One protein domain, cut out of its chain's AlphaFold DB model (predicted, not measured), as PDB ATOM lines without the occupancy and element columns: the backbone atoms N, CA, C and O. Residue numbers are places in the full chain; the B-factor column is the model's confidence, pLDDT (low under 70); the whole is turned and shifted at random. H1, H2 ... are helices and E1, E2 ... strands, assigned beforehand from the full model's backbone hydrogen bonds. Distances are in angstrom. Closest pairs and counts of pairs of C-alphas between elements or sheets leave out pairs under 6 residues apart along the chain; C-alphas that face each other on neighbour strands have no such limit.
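Overview. This is residues 16 to 163 of the 167 residues of an uncharacterized protein of Halostagnicola sp. A56 (UniProt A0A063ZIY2). The long hairpin of E1 and E2 makes one thin arm, and a second arm runs from the short pair E3 and E6 out to the hairpin of E4 and E5; the two arms spread as a V from a middle of loops, residues 25 to 37 and part of 88 to 103. On the other side of that middle H1 to H5 form a helical head, in which H4 and H5 lie side by side and H1 crosses H3. The printed part has 148 residues, in the order H1, E1 to E6, H2 to H5, and its class is mixed, helices and strands. Its three sheets are antiparallel pairs, E1 - E2, E3 - E6 and E4 - E5. The whole is loose, with a radius of gyration of the C-alphas of 19.0 A, and flat, spanning 56 by 45 by 24 A.

Along the chain. Find C-alpha 38 at (116.986, 189.148, 212.947); from there E1, residues 38 to 45, runs 20.6 A, and E2, residues 52 to 59, returns over 22.4 A. Next come E3, residues 63 to 65, E4, 70 to 73, E5, 76 to 79, and E6, 85 to 87. H1, residues 16 to 24, begins at C-alpha 16 at (98.193, 200.104, 222.096). Look further on for H2, residues 104 to 109, H3, 111 to 120, 14.3 A long, and H4, 127 to 137, 15.5 A long. H5, residues 147 to 163, runs 24.5 A to C-alpha 163 at (97.807, 194.799, 235.258).

Arrangement. Look first at E1 and E2, an antiparallel hairpin at 156 degrees, with N 41 and O 56 within hydrogen-bond range at 2.9 A. In antiparallel E3 and E6, N 86 and O 64 are 2.8 A apart. In the antiparallel hairpin of E4 and E5, N 78 and O 71 are 2.8 A apart. E3 and E4 are apart. Among the helices, H4 and H5 form a hairpin and touch, closest at the C-alphas of Leu 130 and Ala 158, 5.0 A, at 38 degrees, only just steep. H2 touches H4 at a shallow tilt of 21 degrees, opposite ways, with the C-alphas of Lys 104 and Arg 135 closest at 6.8 A. H3 and H4, also a hairpin, only just touch, with 3 pairs of C-alphas within 8 A; the closest are those of Ile 111 and Arg 131, 6.6 A. H1 touches H5, which meets it with residues 151 to 156 alone; the closest C-alphas are Gln 16 and Lys 156, 5.4 A. H1 also touches H3, about perpendicular at 81 degrees, with the C-alphas of Val 23 and Arg 117 closest at 7.1 A. Each O i to N i+4 pair is within hydrogen-bond range in H2, H3, H4 and H5, and 3 of 5 are in H1.

Size, cuts and confidence. The C-alphas of Glu 74 and Asn 163 are the two farthest apart, 64.4 A. The printed part has no cut, and its long links are H1 to E1 and E6 to H2. Mean pLDDT of the printed part is 80.6; look for values under 70 at residues 16 to 17, 41 to 56, 67 to 72 and 77 to 82.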
ATOM      1  N   GLN A  16      98.432 199.945 223.531       60.12
ATOM      2  CA  GLN A  16      98.193 200.104 222.096       60.12
ATOM      3  C   GLN A  16      99.488 200.286 221.287       60.12
ATOM      4  O   GLN A  16      99.637 199.676 220.235       60.12
ATOM      5  N   ARG A  17     100.441 201.073 221.800       69.12
ATOM      6  CA  ARG A  17     101.778 201.264 221.218       69.12
ATOM      7  C   ARG A  17     102.703 200.073 221.460       69.12
ATOM      8  O   ARG A  17     103.668 199.921 220.722       69.12
ATOM      9  N   ALA A  18     102.414 199.234 222.457       71.88
ATOM     10  CA  ALA A  18     103.218 198.053 222.765       71.88
ATOM     11  C   ALA A  18     103.271 197.081 221.579       71.88
ATOM     12  O   ALA A  18     104.358 196.723 221.144       71.88
ATOM     13  N   PHE A  19     102.127 196.718 220.988       82.44
ATOM     14  CA  PHE A  19     102.115 195.849 219.803       82.44
ATOM     15  C   PHE A  19     102.863 196.482 218.621       82.44
ATOM     16  O   PHE A  19     103.718 195.842 218.009       82.44
ATOM     17  N   ASP A  20     102.588 197.757 218.340       83.50
ATOM     18  CA  ASP A  20     103.181 198.444 217.195       83.50
ATOM     19  C   ASP A  20     104.700 198.584 217.325       83.50
ATOM     20  O   ASP A  20     105.418 198.348 216.363       83.50
ATOM     21  N   ARG A  21     105.206 198.962 218.502       79.19
ATOM     22  CA  ARG A  21     106.640 199.182 218.727       79.19
ATOM     23  C   ARG A  21     107.408 197.871 218.859       79.19
ATOM     24  O   ARG A  21     108.512 197.756 218.341       79.19
ATOM     25  N   LEU A  22     106.848 196.907 219.584       78.25
ATOM     26  CA  LEU A  22     107.584 195.717 220.013       78.25
ATOM     27  C   LEU A  22     107.490 194.566 219.021       78.25
ATOM     28  O   LEU A  22     108.379 193.715 218.992       78.25
ATOM     29  N   VAL A  23     106.420 194.537 218.224       83.12
ATOM     30  CA  VAL A  23     106.143 193.450 217.287       83.12
ATOM     31  C   VAL A  23     106.094 193.981 215.860       83.12
ATOM     32  O   VAL A  23     106.915 193.570 215.052       83.12
ATOM     33  N   TRP A  24     105.190 194.914 215.547       84.19
ATOM     34  CA  TRP A  24     104.883 195.266 214.152       84.19
ATOM     35  C   TRP A  24     105.956 196.101 213.434       84.19
ATOM     36  O   TRP A  24     106.251 195.885 212.261       84.19
ATOM     37  N   HIS A  25     106.556 197.069 214.126       84.25
ATOM     38  CA  HIS A  25     107.652 197.887 213.597       84.25
ATOM     39  C   HIS A  25     109.020 197.400 214.079       84.25
ATOM     40  O   HIS A  25     110.020 198.089 213.888       84.25
ATOM     41  N   ASN A  26     109.079 196.230 214.720       82.69
ATOM     42  CA  ASN A  26     110.330 195.677 215.200       82.69
ATOM     43  C   ASN A  26     111.037 194.944 214.049       82.69
ATOM     44  O   ASN A  26     110.597 193.861 213.663       82.69
ATOM     45  N   PRO A  27     112.167 195.462 213.526       78.62
ATOM     46  CA  PRO A  27     112.861 194.852 212.389       78.62
ATOM     47  C   PRO A  27     113.453 193.470 212.710       78.62
ATOM     48  O   PRO A  27     113.954 192.793 211.810       78.62
ATOM     49  N   ARG A  28     113.423 193.060 213.985       84.50
ATOM     50  CA  ARG A  28     113.835 191.742 214.475       84.50
ATOM     51  C   ARG A  28     112.766 190.669 214.282       84.50
ATOM     52  O   ARG A  28     113.087 189.482 214.335       84.50
ATOM     53  N   VAL A  29     111.513 191.062 214.067       87.44
ATOM     54  CA  VAL A  29     110.346 190.177 214.099       87.44
ATOM     55  C   VAL A  29     109.705 190.083 212.715       87.44
ATOM     56  O   VAL A  29     109.635 191.059 211.975       87.44
ATOM     57  N   CYS A  30     109.241 188.892 212.338       88.56
ATOM     58  CA  CYS A  30     108.445 188.720 211.129       88.56
ATOM     59  C   CYS A  30     107.007 189.190 211.361       88.56
ATOM     60  O   CYS A  30     106.324 188.677 212.242       88.56
ATOM     61  N   ASN A  31     106.503 190.081 210.513       88.38
ATOM     62  CA  ASN A  31     105.142 190.609 210.626       88.38
ATOM     63  C   ASN A  31     104.059 189.582 210.274       88.38
ATOM     64  O   ASN A  31     102.921 189.720 210.709       88.38
ATOM     65  N   GLY A  32     104.405 188.523 209.536       86.06
ATOM     66  CA  GLY A  32     103.458 187.469 209.172       86.06
ATOM     67  C   GLY A  32     103.262 186.380 210.231       86.06
ATOM     68  O   GLY A  32     102.162 185.846 210.355       86.06
ATOM     69  N   CYS A  33     104.305 186.015 210.986       88.44
ATOM     70  CA  CYS A  33     104.217 184.937 211.984       88.44
ATOM     71  C   CYS A  33     104.720 185.296 213.388       88.44
ATOM     72  O   CYS A  33     104.644 184.462 214.287       88.44
ATOM     73  N   PHE A  34     105.217 186.518 213.581       90.56
ATOM     74  CA  PHE A  34     105.813 187.027 214.819       90.56
ATOM     75  C   PHE A  34     107.067 186.278 215.295       90.56
ATOM     76  O   PHE A  34     107.443 186.371 216.462       90.56
ATOM     77  N   GLU A  35     107.738 185.555 214.396       88.12
ATOM     78  CA  GLU A  35     108.994 184.857 214.691       88.12
ATOM     79  C   GLU A  35     110.189 185.817 214.745       88.12
ATOM     80  O   GLU A  35     110.228 186.814 214.018       88.12
ATOM     81  N   HIS A  36     111.194 185.490 215.560       85.88
ATOM     82  CA  HIS A  36     112.454 186.229 215.614       85.88
ATOM     83  C   HIS A  36     113.343 185.898 214.416       85.88
ATOM     84  O   HIS A  36     113.935 184.821 214.345       85.88
ATOM     85  N   VAL A  37     113.465 186.826 213.473       84.25
ATOM     86  CA  VAL A  37     114.172 186.622 212.199       84.25
ATOM     87  C   VAL A  37     115.514 187.347 212.124       84.25
ATOM     88  O   VAL A  37     116.367 186.986 211.310       84.25
ATOM     89  N   ARG A  38     115.736 188.375 212.951       82.00
ATOM     90  CA  ARG A  38     116.986 189.148 212.947       82.00
ATOM     91  C   ARG A  38     117.395 189.564 214.351       82.00
ATOM     92  O   ARG A  38     116.565 189.993 215.134       82.00
ATOM     93  N   GLU A  39     118.688 189.534 214.617       79.56
ATOM     94  CA  GLU A  39     119.324 190.191 215.752       79.56
ATOM     95  C   GLU A  39     119.935 191.510 215.272       79.56
ATOM     96  O   GLU A  39     120.613 191.553 214.244       79.56
ATOM     97  N   VAL A  40     119.676 192.594 216.001       73.06
ATOM     98  CA  VAL A  40     120.310 193.894 215.750       73.06
ATOM     99  C   VAL A  40     121.217 194.180 216.935       73.06
ATOM    100  O   VAL A  40     120.742 194.270 218.066       73.06
ATOM    101  N   GLN A  41     122.516 194.259 216.674       67.62
ATOM    102  CA  GLN A  41     123.522 194.666 217.641       67.62
ATOM    103  C   GLN A  41     123.887 196.115 217.335       67.62
ATOM    104  O   GLN A  41     124.388 196.424 216.257       67.62
ATOM    105  N   GLU A  42     123.583 197.004 218.271       66.00
ATOM    106  CA  GLU A  42     124.029 198.391 218.212       66.00
ATOM    107  C   GLU A  42     125.447 198.447 218.779       66.00
ATOM    108  O   GLU A  42     125.700 198.001 219.899       66.00
ATOM    109  N   GLY A  43     126.380 198.947 217.978       61.06
ATOM    110  CA  GLY A  43     127.756 199.189 218.376       61.06
ATOM    111  C   GLY A  43     128.148 200.628 218.079       61.06
ATOM    112  O   GLY A  43     127.592 201.278 217.196       61.06
ATOM    113  N   THR A  44     129.141 201.127 218.801       55.34
ATOM    114  CA  THR A  44     129.781 202.403 218.474       55.34
ATOM    115  C   THR A  44     131.097 202.082 217.793       55.34
ATOM    116  O   THR A  44     131.958 201.432 218.386       55.34
ATOM    117  N   PHE A  45     131.255 202.492 216.535       54.06
ATOM    118  CA  PHE A  45     132.534 202.335 215.853       54.06
ATOM    119  C   PHE A  45     133.432 203.523 216.197       54.06
ATOM    120  O   PHE A  45     133.304 204.595 215.613       54.06
ATOM    121  N   SER A  46     134.345 203.324 217.145       57.53
ATOM    122  CA  SER A  46     135.307 204.334 217.608       57.53
ATOM    123  C   SER A  46     136.640 204.234 216.850       57.53
ATOM    124  O   SER A  46     137.702 204.050 217.447       57.53
ATOM    125  N   GLY A  47     136.582 204.234 215.513       60.19
ATOM    126  CA  GLY A  47     137.742 204.004 214.637       60.19
ATOM    127  C   GLY A  47     138.184 205.208 213.798       60.19
ATOM    128  O   GLY A  47     139.044 205.048 212.935       60.19
ATOM    129  N   GLY A  48     137.603 206.396 214.002       60.34
ATOM    130  CA  GLY A  48     137.877 207.596 213.199       60.34
ATOM    131  C   GLY A  48     137.711 208.914 213.967       60.34
ATOM    132  O   GLY A  48     137.574 208.918 215.183       60.34
ATOM    133  N   VAL A  49     137.728 210.044 213.244       58.34
ATOM    134  CA  VAL A  49     137.623 211.418 213.798       58.34
ATOM    135  C   VAL A  49     136.235 211.713 214.401       58.34
ATOM    136  O   VAL A  49     136.082 212.664 215.163       58.34
ATOM    137  N   TYR A  50     135.235 210.879 214.104       53.66
ATOM    138  CA  TYR A  50     133.876 210.986 214.626       53.66
ATOM    139  C   TYR A  50     133.350 209.609 215.041       53.66
ATOM    140  O   TYR A  50     133.454 208.648 214.277       53.66
ATOM    141  N   ASP A  51     132.751 209.540 216.230       55.69
ATOM    142  CA  ASP A  51     131.991 208.374 216.671       55.69
ATOM    143  C   ASP A  51     130.668 208.316 215.901       55.69
ATOM    144  O   ASP A  51     129.871 209.262 215.903       55.69
ATOM    145  N   HIS A  52     130.417 207.188 215.242       61.28
ATOM    146  CA  HIS A  52     129.145 206.917 214.585       61.28
ATOM    147  C   HIS A  52     128.550 205.615 215.126       61.28
ATOM    148  O   HIS A  52     129.256 204.619 215.314       61.28
ATOM    149  N   ALA A  53     127.240 205.633 215.383       61.25
ATOM    150  CA  ALA A  53     126.489 204.438 215.740       61.25
ATOM    151  C   ALA A  53     126.401 203.517 214.514       61.25
ATOM    152  O   ALA A  53     125.963 203.935 213.441       61.25
ATOM    153  N   VAL A  54     126.832 202.271 214.678       66.25
ATOM    154  CA  VAL A  54     126.766 201.223 213.660       66.25
ATOM    155  C   VAL A  54     125.783 200.164 214.141       66.25
ATOM    156  O   VAL A  54     125.946 199.585 215.212       66.25
ATOM    157  N   GLU A  55     124.761 199.892 213.336       66.38
ATOM    158  CA  GLU A  55     123.865 198.758 213.555       66.38
ATOM    159  C   GLU A  55     124.360 197.550 212.763       66.38
ATOM    160  O   GLU A  55     124.262 197.510 211.533       66.38
ATOM    161  N   GLU A  56     124.843 196.524 213.458       68.31
ATOM    162  CA  GLU A  56     125.118 195.233 212.844       68.31
ATOM    163  C   GLU A  56     123.843 194.377 212.864       68.31
ATOM    164  O   GLU A  56     123.279 194.071 213.918       68.31
ATOM    165  N   ARG A  57     123.360 193.988 211.681       75.69
ATOM    166  CA  ARG A  57     122.117 193.219 211.523       75.69
ATOM    167  C   ARG A  57     122.441 191.778 211.138       75.69
ATOM    168  O   ARG A  57     122.782 191.501 209.988       75.69
ATOM    169  N   LYS A  58     122.295 190.850 212.083       77.81
ATOM    170  CA  LYS A  58     122.529 189.410 211.890       77.81
ATOM    171  C   LYS A  58     121.199 188.680 211.708       77.81
ATOM    172  O   LYS A  58     120.219 188.968 212.387       77.81
ATOM    173  N   ARG A  59     121.126 187.741 210.761       80.88
ATOM    174  CA  ARG A  59     119.942 186.872 210.599       80.88
ATOM    175  C   ARG A  59     119.993 185.770 211.659       80.88
ATOM    176  O   ARG A  59     121.062 185.214 211.893       80.88
ATOM    177  N   THR A  60     118.858 185.450 212.272       83.31
ATOM    178  CA  THR A  60     118.753 184.298 213.184       83.31
ATOM    179  C   THR A  60     118.688 182.991 212.377       83.31
ATOM    180  O   THR A  60     118.446 183.027 211.166       83.31
ATOM    181  N   PRO A  61     118.801 181.807 213.013       83.06
ATOM    182  CA  PRO A  61     118.576 180.527 212.336       83.06
ATOM    183  C   PRO A  61     117.187 180.375 211.696       83.06
ATOM    184  O   PRO A  61     117.008 179.479 210.869       83.06
ATOM    185  N   GLN A  62     116.224 181.231 212.064       83.12
ATOM    186  CA  GLN A  62     114.860 181.271 211.523       83.12
ATOM    187  C   GLN A  62     114.720 182.168 210.289       83.12
ATOM    188  O   GLN A  62     113.608 182.381 209.801       83.12
ATOM    189  N   ALA A  63     115.823 182.688 209.758       83.06
ATOM    190  CA  ALA A  63     115.815 183.514 208.569       83.06
ATOM    191  C   ALA A  63     116.929 183.121 207.598       83.06
ATOM    192  O   ALA A  63     118.077 182.904 207.980       83.06
ATOM    193  N   THR A  64     116.592 183.063 206.314       83.06
ATOM    194  CA  THR A  64     117.540 182.854 205.215       83.06
ATOM    195  C   THR A  64     117.685 184.102 204.372       83.06
ATOM    196  O   THR A  64     116.839 184.995 204.403       83.06
ATOM    197  N   LEU A  65     118.793 184.183 203.643       81.06
ATOM    198  CA  LEU A  65     118.924 185.112 202.535       81.06
ATOM    199  C   LEU A  65     118.509 184.368 201.276       81.06
ATOM    200  O   LEU A  65     119.132 183.368 200.926       81.06
ATOM    201  N   GLU A  66     117.445 184.828 200.641       73.12
ATOM    202  CA  GLU A  66     117.130 184.380 199.296       73.12
ATOM    203  C   GLU A  66     118.089 185.066 198.327       73.12
ATOM    204  O   GLU A  66     118.357 186.268 198.454       73.12
ATOM    205  N   GLN A  67     118.667 184.288 197.412       60.81
ATOM    206  CA  GLN A  67     119.488 184.854 196.353       60.81
ATOM    207  C   GLN A  67     118.558 185.637 195.431       60.81
ATOM    208  O   GLN A  67     117.535 185.114 194.996       60.81
ATOM    209  N   GLY A  68     118.878 186.910 195.208       59.22
ATOM    210  CA  GLY A  68     118.141 187.732 194.257       59.22
ATOM    211  C   GLY A  68     118.125 187.073 192.880       59.22
ATOM    212  O   GLY A  68     119.035 186.312 192.545       59.22
ATOM    213  N   ILE A  69     117.095 187.353 192.086       63.66
ATOM    214  CA  ILE A  69     117.066 186.887 190.702       63.66
ATOM    215  C   ILE A  69     118.044 187.754 189.913       63.66
ATOM    216  O   ILE A  69     117.963 188.988 189.914       63.66
ATOM    217  N   VAL A  70     118.999 187.081 189.287       64.75
ATOM    218  CA  VAL A  70     119.949 187.667 188.358       64.75
ATOM    219  C   VAL A  70     119.530 187.214 186.971       64.75
ATOM    220  O   VAL A  70     119.696 186.045 186.623       64.75
ATOM    221  N   ASP A  71     118.949 188.129 186.202       65.44
ATOM    222  CA  ASP A  71     118.623 187.884 184.805       65.44
ATOM    223  C   ASP A  71     119.803 188.338 183.943       65.44
ATOM    224  O   ASP A  71     120.399 189.386 184.187       65.44
ATOM    225  N   HIS A  72     120.155 187.556 182.925       67.56
ATOM    226  CA  HIS A  72     121.148 187.959 181.933       67.56
ATOM    227  C   HIS A  72     120.427 188.392 180.657       67.56
ATOM    228  O   HIS A  72     119.696 187.597 180.064       67.56
ATOM    229  N   ASP A  73     120.625 189.643 180.239       72.25
ATOM    230  CA  ASP A  73     120.163 190.153 178.945       72.25
ATOM    231  C   ASP A  73     121.346 190.405 177.989       72.25
ATOM    232  O   ASP A  73     122.505 190.152 178.321       72.25
ATOM    233  N   GLU A  74     121.053 190.868 176.769       75.69
ATOM    234  CA  GLU A  74     122.055 191.167 175.729       75.69
ATOM    235  C   GLU A  74     123.103 192.210 176.180       75.69
ATOM    236  O   GLU A  74     124.190 192.282 175.608       75.69
ATOM    237  N   TYR A  75     122.814 192.983 177.234       73.12
ATOM    238  CA  TYR A  75     123.669 194.046 177.759       73.12
ATOM    239  C   TYR A  75     124.402 193.668 179.057       73.12
ATOM    240  O   TYR A  75     125.200 194.468 179.551       73.12
ATOM    241  N   GLY A  76     124.190 192.459 179.594       74.19
ATOM    242  CA  GLY A  76     124.924 191.922 180.739       74.19
ATOM    243  C   GLY A  76     124.039 191.432 181.888       74.19
ATOM    244  O   GLY A  76     122.943 190.914 181.691       74.19
ATOM    245  N   GLU A  77     124.570 191.518 183.110       68.38
ATOM    246  CA  GLU A  77     123.881 191.103 184.334       68.38
ATOM    247  C   GLU A  77     122.872 192.173 184.772       68.38
ATOM    248  O   GLU A  77     123.241 193.290 185.138       68.38
ATOM    249  N   LYS A  78     121.586 191.825 184.768       62.22
ATOM    250  CA  LYS A  78     120.502 192.651 185.283       62.22
ATOM    251  C   LYS A  78     119.960 192.004 186.550       62.22
ATOM    252  O   LYS A  78     119.162 191.071 186.509       62.22
ATOM    253  N   THR A  79     120.376 192.512 187.707       57.56
ATOM    254  CA  THR A  79     119.761 192.124 188.983       57.56
ATOM    255  C   THR A  79     118.308 192.602 188.986       57.56
ATOM    256  O   THR A  79     118.049 193.799 189.106       57.56
ATOM    257  N   SER A  80     117.350 191.690 188.817       63.34
ATOM    258  CA  SER A  80     115.928 192.037 188.726       63.34
ATOM    259  C   SER A  80     115.269 192.147 190.098       63.34
ATOM    260  O   SER A  80     114.331 192.925 190.263       63.34
ATOM    261  N   THR A  81     115.792 191.447 191.112       64.56
ATOM    262  CA  THR A  81     115.321 191.564 192.502       64.56
ATOM    263  C   THR A  81     116.494 191.532 193.485       64.56
ATOM    264  O   THR A  81     117.285 190.590 193.436       64.56
ATOM    265  N   PRO A  82     116.637 192.511 194.400       69.19
ATOM    266  CA  PRO A  82     117.685 192.467 195.413       69.19
ATOM    267  C   PRO A  82     117.462 191.288 196.376       69.19
ATOM    268  O   PRO A  82     116.317 190.943 196.676       69.19
ATOM    269  N   PRO A  83     118.534 190.680 196.913       73.12
ATOM    270  CA  PRO A  83     118.416 189.580 197.861       73.12
ATOM    271  C   PRO A  83     117.693 190.030 199.139       73.12
ATOM    272  O   PRO A  83     118.088 190.996 199.800       73.12
ATOM    273  N   MET A  84     116.633 189.309 199.509       79.44
ATOM    274  CA  MET A  84     115.776 189.629 200.652       79.44
ATOM    275  C   MET A  84     115.889 188.588 201.771       79.44
ATOM    276  O   MET A  84     116.309 187.449 201.578       79.44
ATOM    277  N   THR A  85     115.543 188.999 202.995       84.12
ATOM    278  CA  THR A  85     115.431 188.056 204.114       84.12
ATOM    279  C   THR A  85     114.120 187.296 204.011       84.12
ATOM    280  O   THR A  85     113.062 187.918 203.978       84.12
ATOM    281  N   THR A  86     114.191 185.973 204.072       85.25
ATOM    282  CA  THR A  86     113.029 185.086 204.032       85.25
ATOM    283  C   THR A  86     112.875 184.392 205.380       85.25
ATOM    284  O   THR A  86     113.837 183.835 205.913       85.25
ATOM    285  N   CYS A  87     111.679 184.449 205.969       87.56
ATOM    286  CA  CYS A  87     111.388 183.766 207.230       87.56
ATOM    287  C   CYS A  87     111.268 182.257 206.983       87.56
ATOM    288  O   CYS A  87     110.445 181.837 206.179       87.56
ATOM    289  N   ARG A  88     112.022 181.421 207.699       86.00
ATOM    290  CA  ARG A  88     111.953 179.956 207.550       86.00
ATOM    291  C   ARG A  88     110.664 179.347 208.099       86.00
ATOM    292  O   ARG A  88     110.227 178.321 207.593       86.00
ATOM    293  N   THR A  89     110.043 179.976 209.095       85.75
ATOM    294  CA  THR A  89     108.821 179.456 209.728       85.75
ATOM    295  C   THR A  89     107.590 179.598 208.835       85.75
ATOM    296  O   THR A  89     106.731 178.722 208.826       85.75
ATOM    297  N   CYS A  90     107.478 180.704 208.094       85.56
ATOM    298  CA  CYS A  90     106.308 180.993 207.257       85.56
ATOM    299  C   CYS A  90     106.629 181.219 205.773       85.56
ATOM    300  O   CYS A  90     105.731 181.577 205.021       85.56
ATOM    301  N   ALA A  91     107.888 181.031 205.362       85.12
ATOM    302  CA  ALA A  91     108.396 181.219 203.999       85.12
ATOM    303  C   ALA A  91     108.210 182.633 203.408       85.12
ATOM    304  O   ALA A  91     108.356 182.827 202.206       85.12
ATOM    305  N   ARG A  92     107.917 183.644 204.237       84.81
ATOM    306  CA  ARG A  92     107.646 185.012 203.769       84.81
ATOM    307  C   ARG A  92     108.921 185.767 203.422       84.81
ATOM    308  O   ARG A  92     109.761 186.005 204.301       84.81
ATOM    309  N   ILE A  93     109.013 186.194 202.168       82.94
ATOM    310  CA  ILE A  93     110.079 187.047 201.635       82.94
ATOM    311  C   ILE A  93     109.881 188.473 202.156       82.94
ATOM    312  O   ILE A  93     108.764 188.973 202.255       82.94
ATOM    313  N   GLY A  94     110.958 189.111 202.605       80.44
ATOM    314  CA  GLY A  94     110.907 190.421 203.259       80.44
ATOM    315  C   GLY A  94     110.305 190.400 204.670       80.44
ATOM    316  O   GLY A  94     110.373 191.409 205.363       80.44
ATOM    317  N   CYS A  95     109.782 189.251 205.125       82.31
ATOM    318  CA  CYS A  95     109.164 189.052 206.441       82.31
ATOM    319  C   CYS A  95     107.940 189.950 206.722       82.31
ATOM    320  O   CYS A  95     107.583 190.128 207.889       82.31
ATOM    321  N   TRP A  96     107.276 190.459 205.681       82.06
ATOM    322  CA  TRP A  96     106.038 191.237 205.778       82.06
ATOM    323  C   TRP A  96     104.795 190.338 205.817       82.06
ATOM    324  O   TRP A  96     104.818 189.215 205.310       82.06
ATOM    325  N   ALA A  97     103.725 190.805 206.465       80.50
ATOM    326  CA  ALA A  97     102.419 190.148 206.386       80.50
ATOM    327  C   ALA A  97     101.816 190.345 204.984       80.50
ATOM    328  O   ALA A  97     102.084 191.373 204.367       80.50
ATOM    329  N   ASP A  98     101.025 189.380 204.504       76.56
ATOM    330  CA  ASP A  98     100.257 189.557 203.263       76.56
ATOM    331  C   ASP A  98      99.089 190.515 203.495       76.56
ATOM    332  O   ASP A  98      98.613 190.671 204.622       76.56
ATOM    333  N   ASP A  99      98.578 191.061 202.394       74.69
ATOM    334  CA  ASP A  99      97.290 191.757 202.359       74.69
ATOM    335  C   ASP A  99      96.100 190.787 202.533       74.69
ATOM    336  O   ASP A  99      94.973 191.207 202.806       74.69
ATOM    337  N   ASP A 100      96.347 189.476 202.418       81.19
ATOM    338  CA  ASP A 100      95.350 188.435 202.636       81.19
ATOM    339  C   ASP A 100      94.926 188.349 204.105       81.19
ATOM    340  O   ASP A 100      95.728 188.210 205.032       81.19
ATOM    341  N   THR A 101      93.611 188.335 204.310       85.31
ATOM    342  CA  THR A 101      93.026 188.197 205.641       85.31
ATOM    343  C   THR A 101      93.225 186.783 206.183       85.31
ATOM    344  O   THR A 101      92.789 185.792 205.596       85.31
ATOM    345  N   LEU A 102      93.796 186.677 207.378       88.12
ATOM    346  CA  LEU A 102      93.945 185.434 208.114       88.12
ATOM    347  C   LEU A 102      92.578 184.834 208.450       88.12
ATOM    348  O   LEU A 102      91.682 185.493 208.980       88.12
ATOM    349  N   SER A 103      92.432 183.527 208.276       90.50
ATOM    350  CA  SER A 103      91.324 182.796 208.890       90.50
ATOM    351  C   SER A 103      91.413 182.849 210.421       90.50
ATOM    352  O   SER A 103      92.479 183.029 211.018       90.50
ATOM    353  N   LYS A 104      90.288 182.594 211.096       90.69
ATOM    354  CA  LYS A 104      90.235 182.464 212.561       90.69
ATOM    355  C   LYS A 104      91.263 181.462 213.098       90.69
ATOM    356  O   LYS A 104      91.912 181.723 214.106       90.69
ATOM    357  N   ILE A 105      91.430 180.318 212.431       92.25
ATOM    358  CA  ILE A 105      92.379 179.280 212.856       92.25
ATOM    359  C   ILE A 105      93.820 179.777 212.711       92.25
ATOM    360  O   ILE A 105      94.610 179.598 213.638       92.25
ATOM    361  N   GLN A 106      94.158 180.426 211.591       90.56
ATOM    362  CA  GLN A 106      95.486 181.008 211.382       90.56
ATOM    363  C   GLN A 106      95.792 182.079 212.436       90.56
ATOM    364  O   GLN A 106      96.814 181.980 213.113       90.56
ATOM    365  N   ALA A 107      94.872 183.019 212.676       91.44
ATOM    366  CA  ALA A 107      95.047 184.058 213.689       91.44
ATOM    367  C   ALA A 107      95.273 183.473 215.098       91.44
ATOM    368  O   ALA A 107      96.137 183.933 215.845       91.44
ATOM    369  N   LEU A 108      94.553 182.403 215.457       93.12
ATOM    370  CA  LEU A 108      94.725 181.740 216.751       93.12
ATOM    371  C   LEU A 108      96.063 180.996 216.893       93.12
ATOM    372  O   LEU A 108      96.553 180.848 218.018       93.12
ATOM    373  N   ARG A 109      96.663 180.521 215.794       92.38
ATOM    374  CA  ARG A 109      98.002 179.900 215.808       92.38
ATOM    375  C   ARG A 109      99.091 180.929 216.115       92.38
ATOM    376  O   ARG A 109     100.037 180.604 216.828       92.38
ATOM    377  N   LEU A 110      98.912 182.176 215.677       91.69
ATOM    378  CA  LEU A 110      99.874 183.262 215.898       91.69
ATOM    379  C   LEU A 110      99.938 183.762 217.349       91.69
ATOM    380  O   LEU A 110     100.898 184.430 217.724       91.69
ATOM    381  N   ILE A 111      98.976 183.396 218.203       92.88
ATOM    382  CA  ILE A 111      98.975 183.803 219.619       92.88
ATOM    383  C   ILE A 111     100.205 183.279 220.364       92.88
ATOM    384  O   ILE A 111     100.703 183.952 221.261       92.88
ATOM    385  N   GLY A 112     100.671 182.069 220.045       90.94
ATOM    386  CA  GLY A 112     101.845 181.480 220.694       90.94
ATOM    387  C   GLY A 112     103.104 182.322 220.467       90.94
ATOM    388  O   GLY A 112     103.645 182.837 221.449       90.94
ATOM    389  N   PRO A 113     103.520 182.506 219.200       90.50
ATOM    390  CA  PRO A 113     104.626 183.386 218.830       90.50
ATOM    391  C   PRO A 113     104.463 184.812 219.366       90.50
ATOM    392  O   PRO A 113     105.360 185.316 220.038       90.50
ATOM    393  N   LEU A 114     103.283 185.421 219.193       90.62
ATOM    394  CA  LEU A 114     102.998 186.771 219.691       90.62
ATOM    395  C   LEU A 114     103.206 186.886 221.207       90.62
ATOM    396  O   LEU A 114     103.898 187.783 221.680       90.62
ATOM    397  N   ALA A 115     102.639 185.956 221.979       90.94
ATOM    398  CA  ALA A 115     102.784 185.933 223.429       90.94
ATOM    399  C   ALA A 115     104.250 185.773 223.848       90.94
ATOM    400  O   ALA A 115     104.685 186.386 224.818       90.94
ATOM    401  N   HIS A 116     105.017 184.955 223.130       89.94
ATOM    402  CA  HIS A 116     106.436 184.795 223.412       89.94
ATOM    403  C   HIS A 116     107.205 186.106 223.200       89.94
ATOM    404  O   HIS A 116     107.971 186.485 224.085       89.94
ATOM    405  N   ARG A 117     106.939 186.828 222.102       87.19
ATOM    406  CA  ARG A 117     107.568 188.128 221.813       87.19
ATOM    407  C   ARG A 117     107.220 189.192 222.848       87.19
ATOM    408  O   ARG A 117     108.098 189.917 223.294       87.19
ATOM    409  N   LEU A 118     105.958 189.260 223.272       87.56
ATOM    410  CA  LEU A 118     105.541 190.210 224.306       87.56
ATOM    411  C   LEU A 118     106.278 189.965 225.634       87.56
ATOM    412  O   LEU A 118     106.733 190.916 226.259       87.56
ATOM    413  N   ARG A 119     106.471 188.699 226.035       88.31
ATOM    414  CA  ARG A 119     107.200 188.367 227.275       88.31
ATOM    415  C   ARG A 119     108.683 188.699 227.220       88.31
ATOM    416  O   ARG A 119     109.228 189.141 228.220       88.31
ATOM    417  N   GLU A 120     109.341 188.470 226.086       84.12
ATOM    418  CA  GLU A 120     110.759 188.832 225.939       84.12
ATOM    419  C   GLU A 120     111.006 190.329 226.117       84.12
ATOM    420  O   GLU A 120     112.088 190.733 226.522       84.12
ATOM    421  N   GLN A 121     109.995 191.144 225.827       81.12
ATOM    422  CA  GLN A 121     110.025 192.590 226.017       81.12
ATOM    423  C   GLN A 121     109.555 193.007 227.421       81.12
ATOM    424  O   GLN A 121     109.300 194.182 227.654       81.12
ATOM    425  N   GLY A 122     109.408 192.052 228.348       83.12
ATOM    426  CA  GLY A 122     109.043 192.308 229.741       83.12
ATOM    427  C   GLY A 122     107.584 192.707 229.961       83.12
ATOM    428  O   GLY A 122     107.261 193.227 231.023       83.12
ATOM    429  N   LEU A 123     106.692 192.491 228.987       84.00
ATOM    430  CA  LEU A 123     105.282 192.845 229.144       84.00
ATOM    431  C   LEU A 123     104.502 191.782 229.911       84.00
ATOM    432  O   LEU A 123     104.475 190.605 229.535       84.00
ATOM    433  N   GLU A 124     103.768 192.241 230.916       85.94
ATOM    434  CA  GLU A 124     102.774 191.449 231.623       85.94
ATOM    435  C   GLU A 124     101.434 191.486 230.885       85.94
ATOM    436  O   GLU A 124     100.931 192.536 230.478       85.94
ATOM    437  N   PHE A 125     100.856 190.311 230.647       87.88
ATOM    438  CA  PHE A 125      99.566 190.183 229.978       87.88
ATOM    439  C   PHE A 125      98.911 188.840 230.286       87.88
ATOM    440  O   PHE A 125      99.571 187.812 230.466       87.88
ATOM    441  N   ASP A 126      97.582 188.818 230.229       91.75
ATOM    442  CA  ASP A 126      96.818 187.581 230.328       91.75
ATOM    443  C   ASP A 126      96.700 186.898 228.950       91.75
ATOM    444  O   ASP A 126      95.958 187.325 228.056       91.75
ATOM    445  N   LYS A 127      97.422 185.782 228.770       92.62
ATOM    446  CA  LYS A 127      97.401 184.982 227.530       92.62
ATOM    447  C   LYS A 127      96.012 184.415 227.213       92.62
ATOM    448  O   LYS A 127      95.674 184.248 226.036       92.62
ATOM    449  N   SER A 128      95.207 184.097 228.227       93.25
ATOM    450  CA  SER A 128      93.849 183.578 228.040       93.25
ATOM    451  C   SER A 128      92.924 184.660 227.478       93.25
ATOM    452  O   SER A 128      92.168 184.402 226.536       93.25
ATOM    453  N   VAL A 129      93.068 185.895 227.971       93.75
ATOM    454  CA  VAL A 129      92.344 187.075 227.484       93.75
ATOM    455  C   VAL A 129      92.781 187.423 226.070       93.75
ATOM    456  O   VAL A 129      91.914 187.613 225.220       93.75
ATOM    457  N   LEU A 130      94.088 187.406 225.781       93.62
ATOM    458  CA  LEU A 130      94.611 187.602 224.424       93.62
ATOM    459  C   LEU A 130      93.959 186.620 223.442       93.62
ATOM    460  O   LEU A 130      93.416 187.018 222.412       93.62
ATOM    461  N   ARG A 131      93.947 185.326 223.792       94.88
ATOM    462  CA  ARG A 131      93.338 184.282 222.960       94.88
ATOM    463  C   ARG A 131      91.843 184.481 222.769       94.88
ATOM    464  O   ARG A 131      91.337 184.311 221.659       94.88
ATOM    465  N   ARG A 132      91.131 184.818 223.843       94.38
ATOM    466  CA  ARG A 132      89.686 185.047 223.802       94.38
ATOM    467  C   ARG A 132      89.339 186.277 222.963       94.38
ATOM    468  O   ARG A 132      88.392 186.201 222.189       94.38
ATOM    469  N   ALA A 133      90.102 187.360 223.082       93.62
ATOM    470  CA  ALA A 133      89.898 188.590 222.327       93.62
ATOM    471  C   ALA A 133      90.080 188.365 220.819       93.62
ATOM    472  O   ALA A 133      89.164 188.669 220.060       93.62
ATOM    473  N   VAL A 134      91.181 187.725 220.396       93.75
ATOM    474  CA  VAL A 134      91.406 187.387 218.974       93.75
ATOM    475  C   VAL A 134      90.261 186.532 218.434       93.75
ATOM    476  O   VAL A 134      89.746 186.797 217.350       93.75
ATOM    477  N   ARG A 135      89.814 185.531 219.206       94.06
ATOM    478  CA  ARG A 135      88.691 184.673 218.809       94.06
ATOM    479  C   ARG A 135      87.415 185.479 218.557       94.06
ATOM    480  O   ARG A 135      86.783 185.257 217.534       94.06
ATOM    481  N   LEU A 136      87.060 186.375 219.479       92.94
ATOM    482  CA  LEU A 136      85.838 187.179 219.400       92.94
ATOM    483  C   LEU A 136      85.896 188.194 218.257       92.94
ATOM    484  O   LEU A 136      84.920 188.353 217.539       92.94
ATOM    485  N   PHE A 137      87.032 188.860 218.050       92.00
ATOM    486  CA  PHE A 137      87.169 189.802 216.940       92.00
ATOM    487  C   PHE A 137      87.094 189.110 215.577       92.00
ATOM    488  O   PHE A 137      86.446 189.630 214.681       92.00
ATOM    489  N   LYS A 138      87.668 187.910 215.423       90.00
ATOM    490  CA  LYS A 138      87.550 187.131 214.175       90.00
ATOM    491  C   LYS A 138      86.159 186.536 213.935       90.00
ATOM    492  O   LYS A 138      85.925 186.016 212.853       90.00
ATOM    493  N   GLU A 139      85.269 186.564 214.926       90.19
ATOM    494  CA  GLU A 139      83.857 186.179 214.777       90.19
ATOM    495  C   GLU A 139      82.966 187.360 214.375       90.19
ATOM    496  O   GLU A 139      81.812 187.140 214.023       90.19
ATOM    497  N   ARG A 140      83.468 188.599 214.435       88.25
ATOM    498  CA  ARG A 140      82.692 189.782 214.070       88.25
ATOM    499  C   ARG A 140      82.971 190.196 212.634       88.25
ATOM    500  O   ARG A 140      84.122 190.431 212.273       88.25
ATOM    501  N   ASP A 141      81.909 190.364 211.859       80.94
ATOM    502  CA  ASP A 141      81.994 190.742 210.446       80.94
ATOM    503  C   ASP A 141      82.472 192.189 210.237       80.94
ATOM    504  O   ASP A 141      83.111 192.488 209.236       80.94
ATOM    505  N   ASP A 142      82.250 193.079 211.214       79.69
ATOM    506  CA  ASP A 142      82.591 194.508 211.134       79.69
ATOM    507  C   ASP A 142      84.096 194.815 211.180       79.69
ATOM    508  O   ASP A 142      84.515 195.932 210.883       79.69
ATOM    509  N   VAL A 143      84.912 193.836 211.569       76.50
ATOM    510  CA  VAL A 143      86.373 193.960 211.643       76.50
ATOM    511  C   VAL A 143      87.096 192.874 210.846       76.50
ATOM    512  O   VAL A 143      88.321 192.759 210.938       76.50
ATOM    513  N   GLN A 144      86.370 192.078 210.049       72.88
ATOM    514  CA  GLN A 144      86.996 191.147 209.111       72.88
ATOM    515  C   GLN A 144      87.864 191.930 208.116       72.88
ATOM    516  O   GLN A 144      87.475 192.986 207.632       72.88
ATOM    517  N   GLY A 145      89.076 191.439 207.865       79.12
ATOM    518  CA  GLY A 145      90.069 192.121 207.029       79.12
ATOM    519  C   GLY A 145      91.101 192.950 207.789       79.12
ATOM    520  O   GLY A 145      92.191 193.177 207.282       79.12
ATOM    521  N   TYR A 146      90.825 193.340 209.036       85.88
ATOM    522  CA  TYR A 146      91.721 194.210 209.804       85.88
ATOM    523  C   TYR A 146      92.571 193.436 210.821       85.88
ATOM    524  O   TYR A 146      92.567 193.751 212.013       85.88
ATOM    525  N   ASP A 147      93.316 192.420 210.380       87.75
ATOM    526  CA  ASP A 147      94.030 191.508 211.292       87.75
ATOM    527  C   ASP A 147      95.034 192.210 212.211       87.75
ATOM    528  O   ASP A 147      95.077 191.928 213.411       87.75
ATOM    529  N   THR A 148      95.786 193.180 211.692       87.50
ATOM    530  CA  THR A 148      96.721 193.981 212.495       87.50
ATOM    531  C   THR A 148      95.998 194.723 213.622       87.50
ATOM    532  O   THR A 148      96.451 194.720 214.767       87.50
ATOM    533  N   GLU A 149      94.830 195.304 213.338       87.56
ATOM    534  CA  GLU A 149      94.020 196.003 214.341       87.56
ATOM    535  C   GLU A 149      93.398 195.023 215.345       87.56
ATOM    536  O   GLU A 149      93.331 195.318 216.543       87.56
ATOM    537  N   ILE A 150      93.001 193.830 214.894       90.44
ATOM    538  CA  ILE A 150      92.521 192.755 215.767       90.44
ATOM    539  C   ILE A 150      93.602 192.370 216.777       90.44
ATOM    540  O   ILE A 150      93.316 192.311 217.979       90.44
ATOM    541  N   PHE A 151      94.841 192.146 216.333       90.62
ATOM    542  CA  PHE A 151      95.946 191.838 217.240       90.62
ATOM    543  C   PHE A 151      96.245 193.006 218.178       90.62
ATOM    544  O   PHE A 151      96.312 192.799 219.391       90.62
ATOM    545  N   ARG A 152      96.315 194.237 217.659       89.56
ATOM    546  CA  ARG A 152      96.550 195.448 218.457       89.56
ATOM    547  C   ARG A 152      95.528 195.604 219.587       89.56
ATOM    548  O   ARG A 152      95.900 195.786 220.749       89.56
ATOM    549  N   ARG A 153      94.231 195.486 219.282       89.69
ATOM    550  CA  ARG A 153      93.151 195.566 220.284       89.69
ATOM    551  C   ARG A 153      93.198 194.408 221.274       89.69
ATOM    552  O   ARG A 153      92.967 194.610 222.465       89.69
ATOM    553  N   SER A 154      93.516 193.209 220.799       92.06
ATOM    554  CA  SER A 154      93.594 192.018 221.647       92.06
ATOM    555  C   SER A 154      94.741 192.102 222.656       92.06
ATOM    556  O   SER A 154      94.541 191.777 223.826       92.06
ATOM    557  N   VAL A 155      95.911 192.603 222.242       91.25
ATOM    558  CA  VAL A 155      97.051 192.860 223.138       91.25
ATOM    559  C   VAL A 155      96.688 193.922 224.170       91.25
ATOM    560  O   VAL A 155      96.885 193.694 225.360       91.25
ATOM    561  N   LYS A 156      96.059 195.027 223.748       88.94
ATOM    562  CA  LYS A 156      95.589 196.072 224.670       88.94
ATOM    563  C   LYS A 156      94.710 195.498 225.787       88.94
ATOM    564  O   LYS A 156      94.946 195.785 226.956       88.94
ATOM    565  N   LEU A 157      93.715 194.680 225.438       89.19
ATOM    566  CA  LEU A 157      92.808 194.066 226.415       89.19
ATOM    567  C   LEU A 157      93.532 193.087 227.351       89.19
ATOM    568  O   LEU A 157      93.231 193.046 228.542       89.19
ATOM    569  N   ALA A 158      94.482 192.313 226.823       89.88
ATOM    570  CA  ALA A 158      95.254 191.348 227.600       89.88
ATOM    571  C   ALA A 158      96.179 192.016 228.629       89.88
ATOM    572  O   ALA A 158      96.273 191.532 229.756       89.88
ATOM    573  N   VAL A 159      96.818 193.128 228.258       87.69
ATOM    574  CA  VAL A 159      97.690 193.915 229.147       87.69
ATOM    575  C   VAL A 159      96.869 194.629 230.218       87.69
ATOM    576  O   VAL A 159      97.177 194.520 231.398       87.69
ATOM    577  N   LEU A 160      95.765 195.289 229.837       85.69
ATOM    578  CA  LEU A 160      94.881 195.959 230.802       85.69
ATOM    579  C   LEU A 160      94.377 194.997 231.882       85.69
ATOM    580  O   LEU A 160      94.293 195.373 233.048       85.69
ATOM    581  N   ARG A 161      94.050 193.759 231.493       83.25
ATOM    582  CA  ARG A 161      93.579 192.740 232.432       83.25
ATOM    583  C   ARG A 161      94.707 192.130 233.268       83.25
ATOM    584  O   ARG A 161      94.484 191.879 234.448       83.25
ATOM    585  N   GLY A 162      95.893 191.946 232.683       74.88
ATOM    586  CA  GLY A 162      97.095 191.515 233.404       74.88
ATOM    587  C   GLY A 162      97.435 192.468 234.549       74.88
ATOM    588  O   GLY A 162      97.484 192.045 235.696       74.88
ATOM    589  N   ASN A 163      97.488 193.769 234.263       70.38
ATOM    590  CA  ASN A 163      97.807 194.799 235.258       70.38
ATOM    591  C   ASN A 163      96.742 194.939 236.362       70.38
ATOM    592  O   ASN A 163      97.016 195.479 237.429       70.38
TER     593      ASN A 163